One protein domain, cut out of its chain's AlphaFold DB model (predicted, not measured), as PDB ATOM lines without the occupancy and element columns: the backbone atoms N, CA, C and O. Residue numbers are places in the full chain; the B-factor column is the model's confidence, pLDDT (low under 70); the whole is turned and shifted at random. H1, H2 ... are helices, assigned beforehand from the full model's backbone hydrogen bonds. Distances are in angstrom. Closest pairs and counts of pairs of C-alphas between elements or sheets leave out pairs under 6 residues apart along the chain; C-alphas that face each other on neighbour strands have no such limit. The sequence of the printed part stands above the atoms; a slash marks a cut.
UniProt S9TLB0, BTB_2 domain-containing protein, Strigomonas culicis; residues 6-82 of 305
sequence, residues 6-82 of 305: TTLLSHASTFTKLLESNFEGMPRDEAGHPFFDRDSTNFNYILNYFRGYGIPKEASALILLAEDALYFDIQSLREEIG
ATOM      1  N   THR A   6     -59.673 -16.097  41.564       88.31
ATOM      2  CA  THR A   6     -58.879 -14.867  41.430       88.31
ATOM      3  C   THR A   6     -57.550 -14.926  42.185       88.31
ATOM      4  O   THR A   6     -56.564 -14.372  41.716       88.31
ATOM      5  N   THR A   7     -57.489 -15.627  43.323       88.88
ATOM      6  CA  THR A   7     -56.234 -15.839  44.060       88.88
ATOM      7  C   THR A   7     -55.304 -16.781  43.303       88.88
ATOM      8  O   THR A   7     -54.121 -16.493  43.171       88.88
ATOM      9  N   LEU A   8     -55.824 -17.888  42.775       88.44
ATOM     10  CA  LEU A   8     -55.037 -18.861  42.009       88.44
ATOM     11  C   LEU A   8     -54.522 -18.305  40.670       88.44
ATOM     12  O   LEU A   8     -53.502 -18.772  40.179       88.44
ATOM     13  N   LEU A   9     -55.198 -17.297  40.113       88.56
ATOM     14  CA  LEU A   9     -54.801 -16.593  38.887       88.56
ATOM     15  C   LEU A   9     -53.908 -15.368  39.137       88.56
ATOM     16  O   LEU A   9     -53.545 -14.684  38.186       88.56
ATOM     17  N   SER A  10     -53.565 -15.069  40.394       86.94
ATOM     18  CA  SER A  10     -52.735 -13.903  40.736       86.94
ATOM     19  C   SER A  10     -51.322 -13.973  40.146       86.94
ATOM     20  O   SER A  10     -50.719 -12.936  39.889       86.94
ATOM     21  N   HIS A  11     -50.813 -15.185  39.914       86.56
ATOM     22  CA  HIS A  11     -49.495 -15.444  39.353       86.56
ATOM     23  C   HIS A  11     -49.586 -16.548  38.298       86.56
ATOM     24  O   HIS A  11     -50.356 -17.502  38.443       86.56
ATOM     25  N   ALA A  12     -48.772 -16.438  37.248       85.44
ATOM     26  CA  ALA A  12     -48.665 -17.478  36.230       85.44
ATOM     27  C   ALA A  12     -48.118 -18.771  36.854       85.44
ATOM     28  O   ALA A  12     -47.068 -18.759  37.497       85.44
ATOM     29  N   SER A  13     -48.863 -19.868  36.704       90.25
ATOM     30  CA  SER A  13     -48.512 -21.176  37.271       90.25
ATOM     31  C   SER A  13     -49.347 -22.300  36.652       90.25
ATOM     32  O   SER A  13     -50.257 -22.066  35.849       90.25
ATOM     33  N   THR A  14     -49.103 -23.540  37.081       89.56
ATOM     34  CA  THR A  14     -49.936 -24.701  36.725       89.56
ATOM     35  C   THR A  14     -51.410 -24.509  37.114       89.56
ATOM     36  O   THR A  14     -52.292 -25.039  36.438       89.56
ATOM     37  N   PHE A  15     -51.724 -23.691  38.130       90.06
ATOM     38  CA  PHE A  15     -53.114 -23.420  38.521       90.06
ATOM     39  C   PHE A  15     -53.918 -22.684  37.449       90.06
ATOM     40  O   PHE A  15     -55.124 -22.905  37.361       90.06
ATOM     41  N   THR A  16     -53.279 -21.859  36.615       86.56
ATOM     42  CA  THR A  16     -53.944 -21.189  35.490       86.56
ATOM     43  C   THR A  16     -54.503 -22.223  34.518       86.56
ATOM     44  O   THR A  16     -55.700 -22.225  34.240       86.56
ATOM     45  N   LYS A  17     -53.663 -23.182  34.112       87.19
ATOM     46  CA  LYS A  17     -54.047 -24.278  33.209       87.19
ATOM     47  C   LYS A  17     -55.131 -25.163  33.823       87.19
ATOM     48  O   LYS A  17     -56.076 -25.546  33.143       87.19
ATOM     49  N   LEU A  18     -55.010 -25.468  35.118       88.06
ATOM     50  CA  LEU A  18     -55.994 -26.276  35.842       88.06
ATOM     51  C   LEU A  18     -57.351 -25.572  35.978       88.06
ATOM     52  O   LEU A  18     -58.384 -26.230  35.923       88.06
ATOM     53  N   LEU A  19     -57.380 -24.250  36.146       88.31
ATOM     54  CA  LEU A  19     -58.630 -23.492  36.193       88.31
ATOM     55  C   LEU A  19     -59.295 -23.390  34.822       88.31
ATOM     56  O   LEU A  19     -60.512 -23.540  34.732       88.31
ATOM     57  N   GLU A  20     -58.508 -23.176  33.768       87.31
ATOM     58  CA  GLU A  20     -58.991 -23.157  32.384       87.31
ATOM     59  C   GLU A  20     -59.605 -24.502  31.974       87.31
ATOM     60  O   GLU A  20     -60.635 -24.525  31.303       87.31
ATOM     61  N   SER A  21     -59.036 -25.617  32.442       86.62
ATOM     62  CA  SER A  21     -59.583 -26.963  32.234       86.62
ATOM     63  C   SER A  21     -60.626 -27.389  33.275       86.62
ATOM     64  O   SER A  21     -61.044 -28.543  33.286       86.62
ATOM     65  N   ASN A  22     -61.049 -26.500  34.182       86.81
ATOM     66  CA  ASN A  22     -61.968 -26.818  35.285       86.81
ATOM     67  C   ASN A  22     -61.553 -28.066  36.107       86.81
ATOM     68  O   ASN A  22     -62.389 -28.854  36.572       86.81
ATOM     69  N   PHE A  23     -60.243 -28.238  36.297       86.25
ATOM     70  CA  PHE A  23     -59.602 -29.359  36.985       86.25
ATOM     71  C   PHE A  23     -59.968 -30.724  36.381       86.25
ATOM     72  O   PHE A  23     -60.148 -31.713  37.099       86.25
ATOM     73  N   GLU A  24     -60.128 -30.781  35.059       84.56
ATOM     74  CA  GLU A  24     -60.371 -32.028  34.340       84.56
ATOM     75  C   GLU A  24     -59.215 -33.019  34.556       84.56
ATOM     76  O   GLU A  24     -58.039 -32.655  34.526       84.56
ATOM     77  N   GLY A  25     -59.554 -34.283  34.830       82.31
ATOM     78  CA  GLY A  25     -58.578 -35.347  35.088       82.31
ATOM     79  C   GLY A  25     -57.995 -35.388  36.507       82.31
ATOM     80  O   GLY A  25     -57.242 -36.311  36.810       82.31
ATOM     81  N   MET A  26     -58.351 -34.452  37.396       86.38
ATOM     82  CA  MET A  26     -57.911 -34.494  38.795       86.38
ATOM     83  C   MET A  26     -58.829 -35.347  39.687       86.38
ATOM     84  O   MET A  26     -60.052 -35.327  39.506       86.38
ATOM     85  N   PRO A  27     -58.273 -36.050  40.698       88.81
ATOM     86  CA  PRO A  27     -59.066 -36.692  41.742       88.81
ATOM     87  C   PRO A  27     -59.980 -35.685  42.447       88.81
ATOM     88  O   PRO A  27     -59.623 -34.515  42.608       88.81
ATOM     89  N   ARG A  28     -61.159 -36.139  42.881       90.00
ATOM     90  CA  ARG A  28     -62.125 -35.325  43.628       90.00
ATOM     91  C   ARG A  28     -62.436 -35.956  44.978       90.00
ATOM     92  O   ARG A  28     -62.410 -37.177  45.104       90.00
ATOM     93  N   ASP A  29     -62.705 -35.116  45.971       88.25
ATOM     94  CA  ASP A  29     -63.146 -35.561  47.293       88.25
ATOM     95  C   ASP A  29     -64.609 -36.052  47.279       88.25
ATOM     96  O   ASP A  29     -65.308 -35.976  46.265       88.25
ATOM     97  N   GLU A  30     -65.092 -36.546  48.423       88.94
ATOM     98  CA  GLU A  30     -66.475 -37.030  48.589       88.94
ATOM     99  C   GLU A  30     -67.541 -35.947  48.331       88.94
ATOM    100  O   GLU A  30     -68.699 -36.267  48.062       88.94
ATOM    101  N   ALA A  31     -67.162 -34.667  48.386       87.62
ATOM    102  CA  ALA A  31     -68.022 -33.521  48.113       87.62
ATOM    103  C   ALA A  31     -67.878 -32.987  46.670       87.62
ATOM    104  O   ALA A  31     -68.554 -32.026  46.299       87.62
ATOM    105  N   GLY A  32     -67.042 -33.616  45.837       87.12
ATOM    106  CA  GLY A  32     -66.822 -33.259  44.436       87.12
ATOM    107  C   GLY A  32     -65.794 -32.145  44.200       87.12
ATOM    108  O   GLY A  32     -65.648 -31.686  43.060       87.12
ATOM    109  N   HIS A  33     -65.061 -31.703  45.222       87.94
ATOM    110  CA  HIS A  33     -64.016 -30.688  45.074       87.94
ATOM    111  C   HIS A  33     -62.712 -31.291  44.535       87.94
ATOM    112  O   HIS A  33     -62.401 -32.436  44.862       87.94
ATOM    113  N   PRO A  34     -61.918 -30.537  43.748       87.75
ATOM    114  CA  PRO A  34     -60.593 -30.979  43.315       87.75
ATOM    115  C   PRO A  34     -59.688 -31.300  44.509       87.75
ATOM    116  O   PRO A  34     -59.567 -30.500  45.439       87.75
ATOM    117  N   PHE A  35     -59.037 -32.459  44.463       87.62
ATOM    118  CA  PHE A  35     -58.132 -32.925  45.502       87.62
ATOM    119  C   PHE A  35     -56.674 -32.771  45.062       87.62
ATOM    120  O   PHE A  35     -56.267 -33.277  44.015       87.62
ATOM    121  N   PHE A  36     -55.884 -32.092  45.891       85.25
ATOM    122  CA  PHE A  36     -54.436 -31.994  45.735       85.25
ATOM    123  C   PHE A  36     -53.765 -32.923  46.739       85.25
ATOM    124  O   PHE A  36     -53.904 -32.730  47.945       85.25
ATOM    125  N   ASP A  37     -53.000 -33.892  46.241       85.75
ATOM    126  CA  ASP A  37     -52.205 -34.807  47.064       85.75
ATOM    127  C   ASP A  37     -50.894 -34.140  47.520       85.75
ATOM    128  O   ASP A  37     -49.795 -34.522  47.122       85.75
ATOM    129  N   ARG A  38     -51.018 -33.038  48.273       87.12
ATOM    130  CA  ARG A  38     -49.903 -32.253  48.829       87.12
ATOM    131  C   ARG A  38     -50.174 -31.884  50.282       87.12
ATOM    132  O   ARG A  38     -51.321 -31.837  50.729       87.12
ATOM    133  N   ASP A  39     -49.107 -31.584  51.016       86.56
ATOM    134  CA  ASP A  39     -49.216 -31.164  52.410       86.56
ATOM    135  C   ASP A  39     -49.990 -29.840  52.531       86.56
ATOM    136  O   ASP A  39     -49.623 -28.807  51.963       86.56
ATOM    137  N   SER A  40     -51.082 -29.871  53.296       85.50
ATOM    138  CA  SER A  40     -51.970 -28.716  53.447       85.50
ATOM    139  C   SER A  40     -51.317 -27.523  54.159       85.50
ATOM    140  O   SER A  40     -51.724 -26.380  53.944       85.50
ATOM    141  N   THR A  41     -50.302 -27.762  54.993       86.19
ATOM    142  CA  THR A  41     -49.548 -26.721  55.703       86.19
ATOM    143  C   THR A  41     -48.624 -25.998  54.735       86.19
ATOM    144  O   THR A  41     -48.621 -24.770  54.707       86.19
ATOM    145  N   ASN A  42     -47.917 -26.733  53.878       85.38
ATOM    146  CA  ASN A  42     -47.036 -26.129  52.879       85.38
ATOM    147  C   ASN A  42     -47.825 -25.369  51.807       85.38
ATOM    148  O   ASN A  42     -47.500 -24.229  51.471       85.38
ATOM    149  N   PHE A  43     -48.949 -25.933  51.361       89.94
ATOM    150  CA  PHE A  43     -49.825 -25.284  50.389       89.94
ATOM    151  C   PHE A  43     -50.424 -23.961  50.907       89.94
ATOM    152  O   PHE A  43     -50.706 -23.050  50.125       89.94
ATOM    153  N   ASN A  44     -50.578 -23.797  52.231       90.69
ATOM    154  CA  ASN A  44     -50.978 -22.510  52.810       90.69
ATOM    155  C   ASN A  44     -49.961 -21.405  52.502       90.69
ATOM    156  O   ASN A  44     -50.378 -20.270  52.277       90.69
ATOM    157  N   TYR A  45     -48.660 -21.706  52.459       91.69
ATOM    158  CA  TYR A  45     -47.641 -20.713  52.118       91.69
ATOM    159  C   TYR A  45     -47.774 -20.234  50.669       91.69
ATOM    160  O   TYR A  45     -47.697 -19.030  50.438       91.69
ATOM    161  N   ILE A  46     -48.088 -21.126  49.723       91.56
ATOM    162  CA  ILE A  46     -48.376 -20.744  48.328       91.56
ATOM    163  C   ILE A  46     -49.595 -19.830  48.250       91.56
ATOM    164  O   ILE A  46     -49.549 -18.770  47.627       91.56
ATOM    165  N   LEU A  47     -50.699 -20.208  48.899       92.25
ATOM    166  CA  LEU A  47     -51.896 -19.370  48.874       92.25
ATOM    167  C   LEU A  47     -51.674 -18.028  49.559       92.25
ATOM    168  O   LEU A  47     -52.253 -17.026  49.148       92.25
ATOM    169  N   ASN A  48     -50.868 -18.008  50.616       91.94
ATOM    170  CA  ASN A  48     -50.542 -16.775  51.300       91.94
ATOM    171  C   ASN A  48     -49.713 -15.858  50.401       91.94
ATOM    172  O   ASN A  48     -50.053 -14.685  50.268       91.94
ATOM    173  N   TYR A  49     -48.731 -16.420  49.704       92.31
ATOM    174  CA  TYR A  49     -47.958 -15.714  48.695       92.31
ATOM    175  C   TYR A  49     -48.842 -15.105  47.597       92.31
ATOM    176  O   TYR A  49     -48.789 -13.908  47.329       92.31
ATOM    177  N   PHE A  50     -49.772 -15.888  47.047       92.12
ATOM    178  CA  PHE A  50     -50.729 -15.422  46.034       92.12
ATOM    179  C   PHE A  50     -51.680 -14.322  46.520       92.12
ATOM    180  O   PHE A  50     -52.202 -13.545  45.725       92.12
ATOM    181  N   ARG A  51     -51.916 -14.234  47.832       91.81
ATOM    182  CA  ARG A  51     -52.703 -13.155  48.449       91.81
ATOM    183  C   ARG A  51     -51.869 -11.901  48.734       91.81
ATOM    184  O   ARG A  51     -52.425 -10.924  49.228       91.81
ATOM    185  N   GLY A  52     -50.569 -11.923  48.438       87.06
ATOM    186  CA  GLY A  52     -49.633 -10.839  48.726       87.06
ATOM    187  C   GLY A  52     -49.089 -10.852  50.156       87.06
ATOM    188  O   GLY A  52     -48.548  -9.845  50.612       87.06
ATOM    189  N   TYR A  53     -49.235 -11.959  50.890       87.38
ATOM    190  CA  TYR A  53     -48.502 -12.148  52.140       87.38
ATOM    191  C   TYR A  53     -47.068 -12.604  51.834       87.38
ATOM    192  O   TYR A  53     -46.822 -13.278  50.840       87.38
ATOM    193  N   GLY A  54     -46.117 -12.243  52.697       83.94
ATOM    194  CA  GLY A  54     -44.713 -12.619  52.510       83.94
ATOM    195  C   GLY A  54     -44.440 -14.119  52.679       83.94
ATOM    196  O   GLY A  54     -45.253 -14.863  53.232       83.94
ATOM    197  N   ILE A  55     -43.253 -14.539  52.240       90.06
ATOM    198  CA  ILE A  55     -42.738 -15.907  52.392       90.06
ATOM    199  C   ILE A  55     -42.371 -16.236  53.858       90.06
ATOM    200  O   ILE A  55     -42.056 -15.325  54.637       90.06
ATOM    201  N   PRO A  56     -42.406 -17.522  54.267       89.62
ATOM    202  CA  PRO A  56     -41.946 -17.941  55.591       89.62
ATOM    203  C   PRO A  56     -40.468 -17.596  55.807       89.62
ATOM    204  O   PRO A  56     -39.684 -17.539  54.863       89.62
ATOM    205  N   LYS A  57     -40.074 -17.367  57.062       86.62
ATOM    206  CA  LYS A  57     -38.682 -17.019  57.412       86.62
ATOM    207  C   LYS A  57     -37.886 -18.232  57.885       86.62
ATOM    208  O   LYS A  57     -36.658 -18.204  57.903       86.62
ATOM    209  N   GLU A  58     -38.579 -19.282  58.304       89.56
ATOM    210  CA  GLU A  58     -37.991 -20.517  58.791       89.56
ATOM    211  C   GLU A  58     -37.380 -21.313  57.629       89.56
ATOM    212  O   GLU A  58     -38.066 -21.660  56.669       89.56
ATOM    213  N   ALA A  59     -36.094 -21.662  57.735       81.81
ATOM    214  CA  ALA A  59     -35.360 -22.354  56.671       81.81
ATOM    215  C   ALA A  59     -36.007 -23.687  56.248       81.81
ATOM    216  O   ALA A  59     -36.064 -24.002  55.063       81.81
ATOM    217  N   SER A  60     -36.547 -24.454  57.201       85.00
ATOM    218  CA  SER A  60     -37.251 -25.709  56.908       85.00
ATOM    219  C   SER A  60     -38.542 -25.490  56.116       85.00
ATOM    220  O   SER A  60     -38.858 -26.290  55.242       85.00
ATOM    221  N   ALA A  61     -39.270 -24.404  56.388       86.62
ATOM    222  CA  ALA A  61     -40.480 -24.053  55.649       86.62
ATOM    223  C   ALA A  61     -40.145 -23.530  54.243       86.62
ATOM    224  O   ALA A  61     -40.861 -23.836  53.297       86.62
ATOM    225  N   LEU A  62     -39.033 -22.803  54.090       88.19
ATOM    226  CA  LEU A  62     -38.544 -22.342  52.788       88.19
ATOM    227  C   LEU A  62     -38.137 -23.493  51.861       88.19
ATOM    228  O   LEU A  62     -38.435 -23.431  50.674       88.19
ATOM    229  N   ILE A  63     -37.504 -24.549  52.386       85.75
ATOM    230  CA  ILE A  63     -37.152 -25.739  51.590       85.75
ATOM    231  C   ILE A  63     -38.417 -26.420  51.053       85.75
ATOM    232  O   ILE A  63     -38.516 -26.686  49.859       85.75
ATOM    233  N   LEU A  64     -39.408 -26.647  51.916       88.88
ATOM    234  CA  LEU A  64     -40.673 -27.268  51.517       88.88
ATOM    235  C   LEU A  64     -41.454 -26.390  50.527       88.88
ATOM    236  O   LEU A  64     -42.033 -26.889  49.564       88.88
ATOM    237  N   LEU A  65     -41.424 -25.071  50.727       90.75
ATOM    238  CA  LEU A  65     -42.031 -24.113  49.809       90.75
ATOM    239  C   LEU A  65     -41.332 -24.093  48.445       90.75
ATOM    240  O   LEU A  65     -42.005 -23.966  47.427       90.75
ATOM    241  N   ALA A  66     -40.006 -24.240  48.407       88.50
ATOM    242  CA  ALA A  66     -39.239 -24.343  47.170       88.50
ATOM    243  C   ALA A  66     -39.633 -25.583  46.352       88.50
ATOM    244  O   ALA A  66     -39.826 -25.483  45.141       88.50
ATOM    245  N   GLU A  67     -39.794 -26.735  47.009       88.69
ATOM    246  CA  GLU A  67     -40.257 -27.969  46.364       88.69
ATOM    247  C   GLU A  67     -41.658 -27.804  45.762       88.69
ATOM    248  O   GLU A  67     -41.888 -28.182  44.612       88.69
ATOM    249  N   ASP A  68     -42.587 -27.188  46.498       90.62
ATOM    250  CA  ASP A  68     -43.937 -26.939  45.994       90.62
ATOM    251  C   ASP A  68     -43.968 -25.863  44.895       90.62
ATOM    252  O   ASP A  68     -44.717 -25.990  43.926       90.62
ATOM    253  N   ALA A  69     -43.135 -24.823  44.988       90.50
ATOM    254  CA  ALA A  69     -43.015 -23.798  43.950       90.50
ATOM    255  C   ALA A  69     -42.504 -24.383  42.623       90.50
ATOM    256  O   ALA A  69     -42.937 -23.949  41.555       90.50
ATOM    257  N   LEU A  70     -41.625 -25.390  42.683       88.31
ATOM    258  CA  LEU A  70     -41.211 -26.175  41.519       88.31
ATOM    259  C   LEU A  70     -42.344 -27.075  41.017       88.31
ATOM    260  O   LEU A  70     -42.615 -27.090  39.820       88.31
ATOM    261  N   TYR A  71     -43.032 -27.787  41.915       89.88
ATOM    262  CA  TYR A  71     -44.127 -28.695  41.556       89.88
ATOM    263  C   TYR A  71     -45.277 -27.981  40.829       89.88
ATOM    264  O   TYR A  71     -45.797 -28.485  39.836       89.88
ATOM    265  N   PHE A  72     -45.667 -26.796  41.303       90.69
ATOM    266  CA  PHE A  72     -46.745 -26.002  40.706       90.69
ATOM    267  C   PHE A  72     -46.273 -25.038  39.611       90.69
ATOM    268  O   PHE A  72     -47.103 -24.337  39.026       90.69
ATOM    269  N   ASP A  73     -44.975 -25.024  39.306       90.69
ATOM    270  CA  ASP A  73     -44.338 -24.142  38.325       90.69
ATOM    271  C   ASP A  73     -44.647 -22.651  38.565       90.69
ATOM    272  O   ASP A  73     -45.140 -21.932  37.698       90.69
ATOM    273  N   ILE A  74     -44.414 -22.185  39.796       91.44
ATOM    274  CA  ILE A  74     -44.677 -20.802  40.217       91.44
ATOM    275  C   ILE A  74     -43.394 -19.981  40.064       91.44
ATOM    276  O   ILE A  74     -42.591 -19.875  40.993       91.44
ATOM    277  N   GLN A  75     -43.198 -19.391  38.887       86.00
ATOM    278  CA  GLN A  75     -41.946 -18.713  38.537       86.00
ATOM    279  C   GLN A  75     -41.588 -17.551  39.479       86.00
ATOM    280  O   GLN A  75     -40.458 -17.482  39.957       86.00
ATOM    281  N   SER A  76     -42.549 -16.687  39.816       87.88
ATOM    282  CA  SER A  76     -42.301 -15.536  40.699       87.88
ATOM    283  C   SER A  76     -41.845 -15.955  42.101       87.88
ATOM    284  O   SER A  76     -40.931 -15.363  42.666       87.88
ATOM    285  N   LEU A  77     -42.426 -17.032  42.636       89.12
ATOM    286  CA  LEU A  77     -42.066 -17.560  43.950       89.12
ATOM    287  C   LEU A  77     -40.676 -18.211  43.937       89.12
ATOM    288  O   LEU A  77     -39.920 -18.082  44.896       89.12
ATOM    289  N   ARG A  78     -40.315 -18.885  42.841       86.94
ATOM    290  CA  ARG A  78     -38.973 -19.461  42.650       86.94
ATOM    291  C   ARG A  78     -37.899 -18.375  42.618       86.94
ATOM    292  O   ARG A  78     -36.863 -18.531  43.261       86.94
ATOM    293  N   GLU A  79     -38.165 -17.278  41.916       85.38
ATOM    294  CA  GLU A  79     -37.285 -16.105  41.876       85.38
ATOM    295  C   GLU A  79     -37.147 -15.464  43.261       85.38
ATOM    296  O   GLU A  79     -36.032 -15.187  43.699       85.38
ATOM    297  N   GLU A  80     -38.254 -15.305  43.989       86.31
ATOM    298  CA  GLU A  80     -38.267 -14.674  45.312       86.31
ATOM    299  C   GLU A  80     -37.558 -15.498  46.399       86.31
ATOM    300  O   GLU A  80     -36.886 -14.934  47.262       86.31
ATOM    301  N   ILE A  81     -37.640 -16.832  46.340       85.69
ATOM    302  CA  ILE A  81     -36.918 -17.730  47.264       85.69
ATOM    303  C   ILE A  81     -35.441 -17.890  46.844       85.69
ATOM    304  O   ILE A  81     -34.625 -18.413  47.603       85.69
ATOM    305  N   GLY A  82     -35.054 -17.430  45.649       74.56
ATOM    306  CA  GLY A  82     -33.708 -17.640  45.108       74.56
ATOM    307  C   GLY A  82     -33.471 -19.072  44.617       74.56
ATOM    308  O   GLY A  82     -32.328 -19.495  44.460       74.56
TER     309      GLY A  82
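What this domain is: This is residues 6 to 82 of the 305 residues of the protein "BTB_2 domain-containing protein" of Strigomonas culicis (UniProt S9TLB0). The hairpin of H3 and H4, with H2 packed across H3 at nearly a right angle, makes a three-helix lobe; short H1 is set apart, and residues 21 to 39 loop out between H1 and H2. The printed part has 77 residues with four named helices, H1 to H4 in order, and no named strand; it is all helix, with under half of the residues, 38, in named elements. It is compact, radius of gyration of the C-alphas 12.8 A, and spans 35 by 22 by 18 A.

How they stand to each other: Start at H1, residues 14 to 20, which touches no helix. Next, H2, residues 40 to 50, touches H3, residues 59 to 71, about perpendicular at 76 degrees; look at their closest C-alphas, Asn 42 and Leu 65, 6.2 A apart. H3 touches H4, residues 75 to 81, in a hairpin, opposite ways at a shallow tilt of 14 degrees; their closest C-alphas, Ala 69 and Arg 78, are 6.1 A apart. Every O i to N i+4 pair is within hydrogen-bond range in H1, H3 and H4, and 5 of 7 in H2.

Where its parts are: Find C-alpha 14 at (-49.936, -24.701, 36.725), where H1 begins; it runs 10.2 A. H2 runs 15.3 A, H3 18.6 A, and H4 10.1 A to C-alpha 81 at (-36.918, -17.730, 47.264).

The domain as a whole: The C-alphas farthest apart, Glu 30 and Gly 82, are 38.2 A apart. The link from H1 to H2 is long; the printed part has no cut, and no printed residue is under 70 in pLDDT.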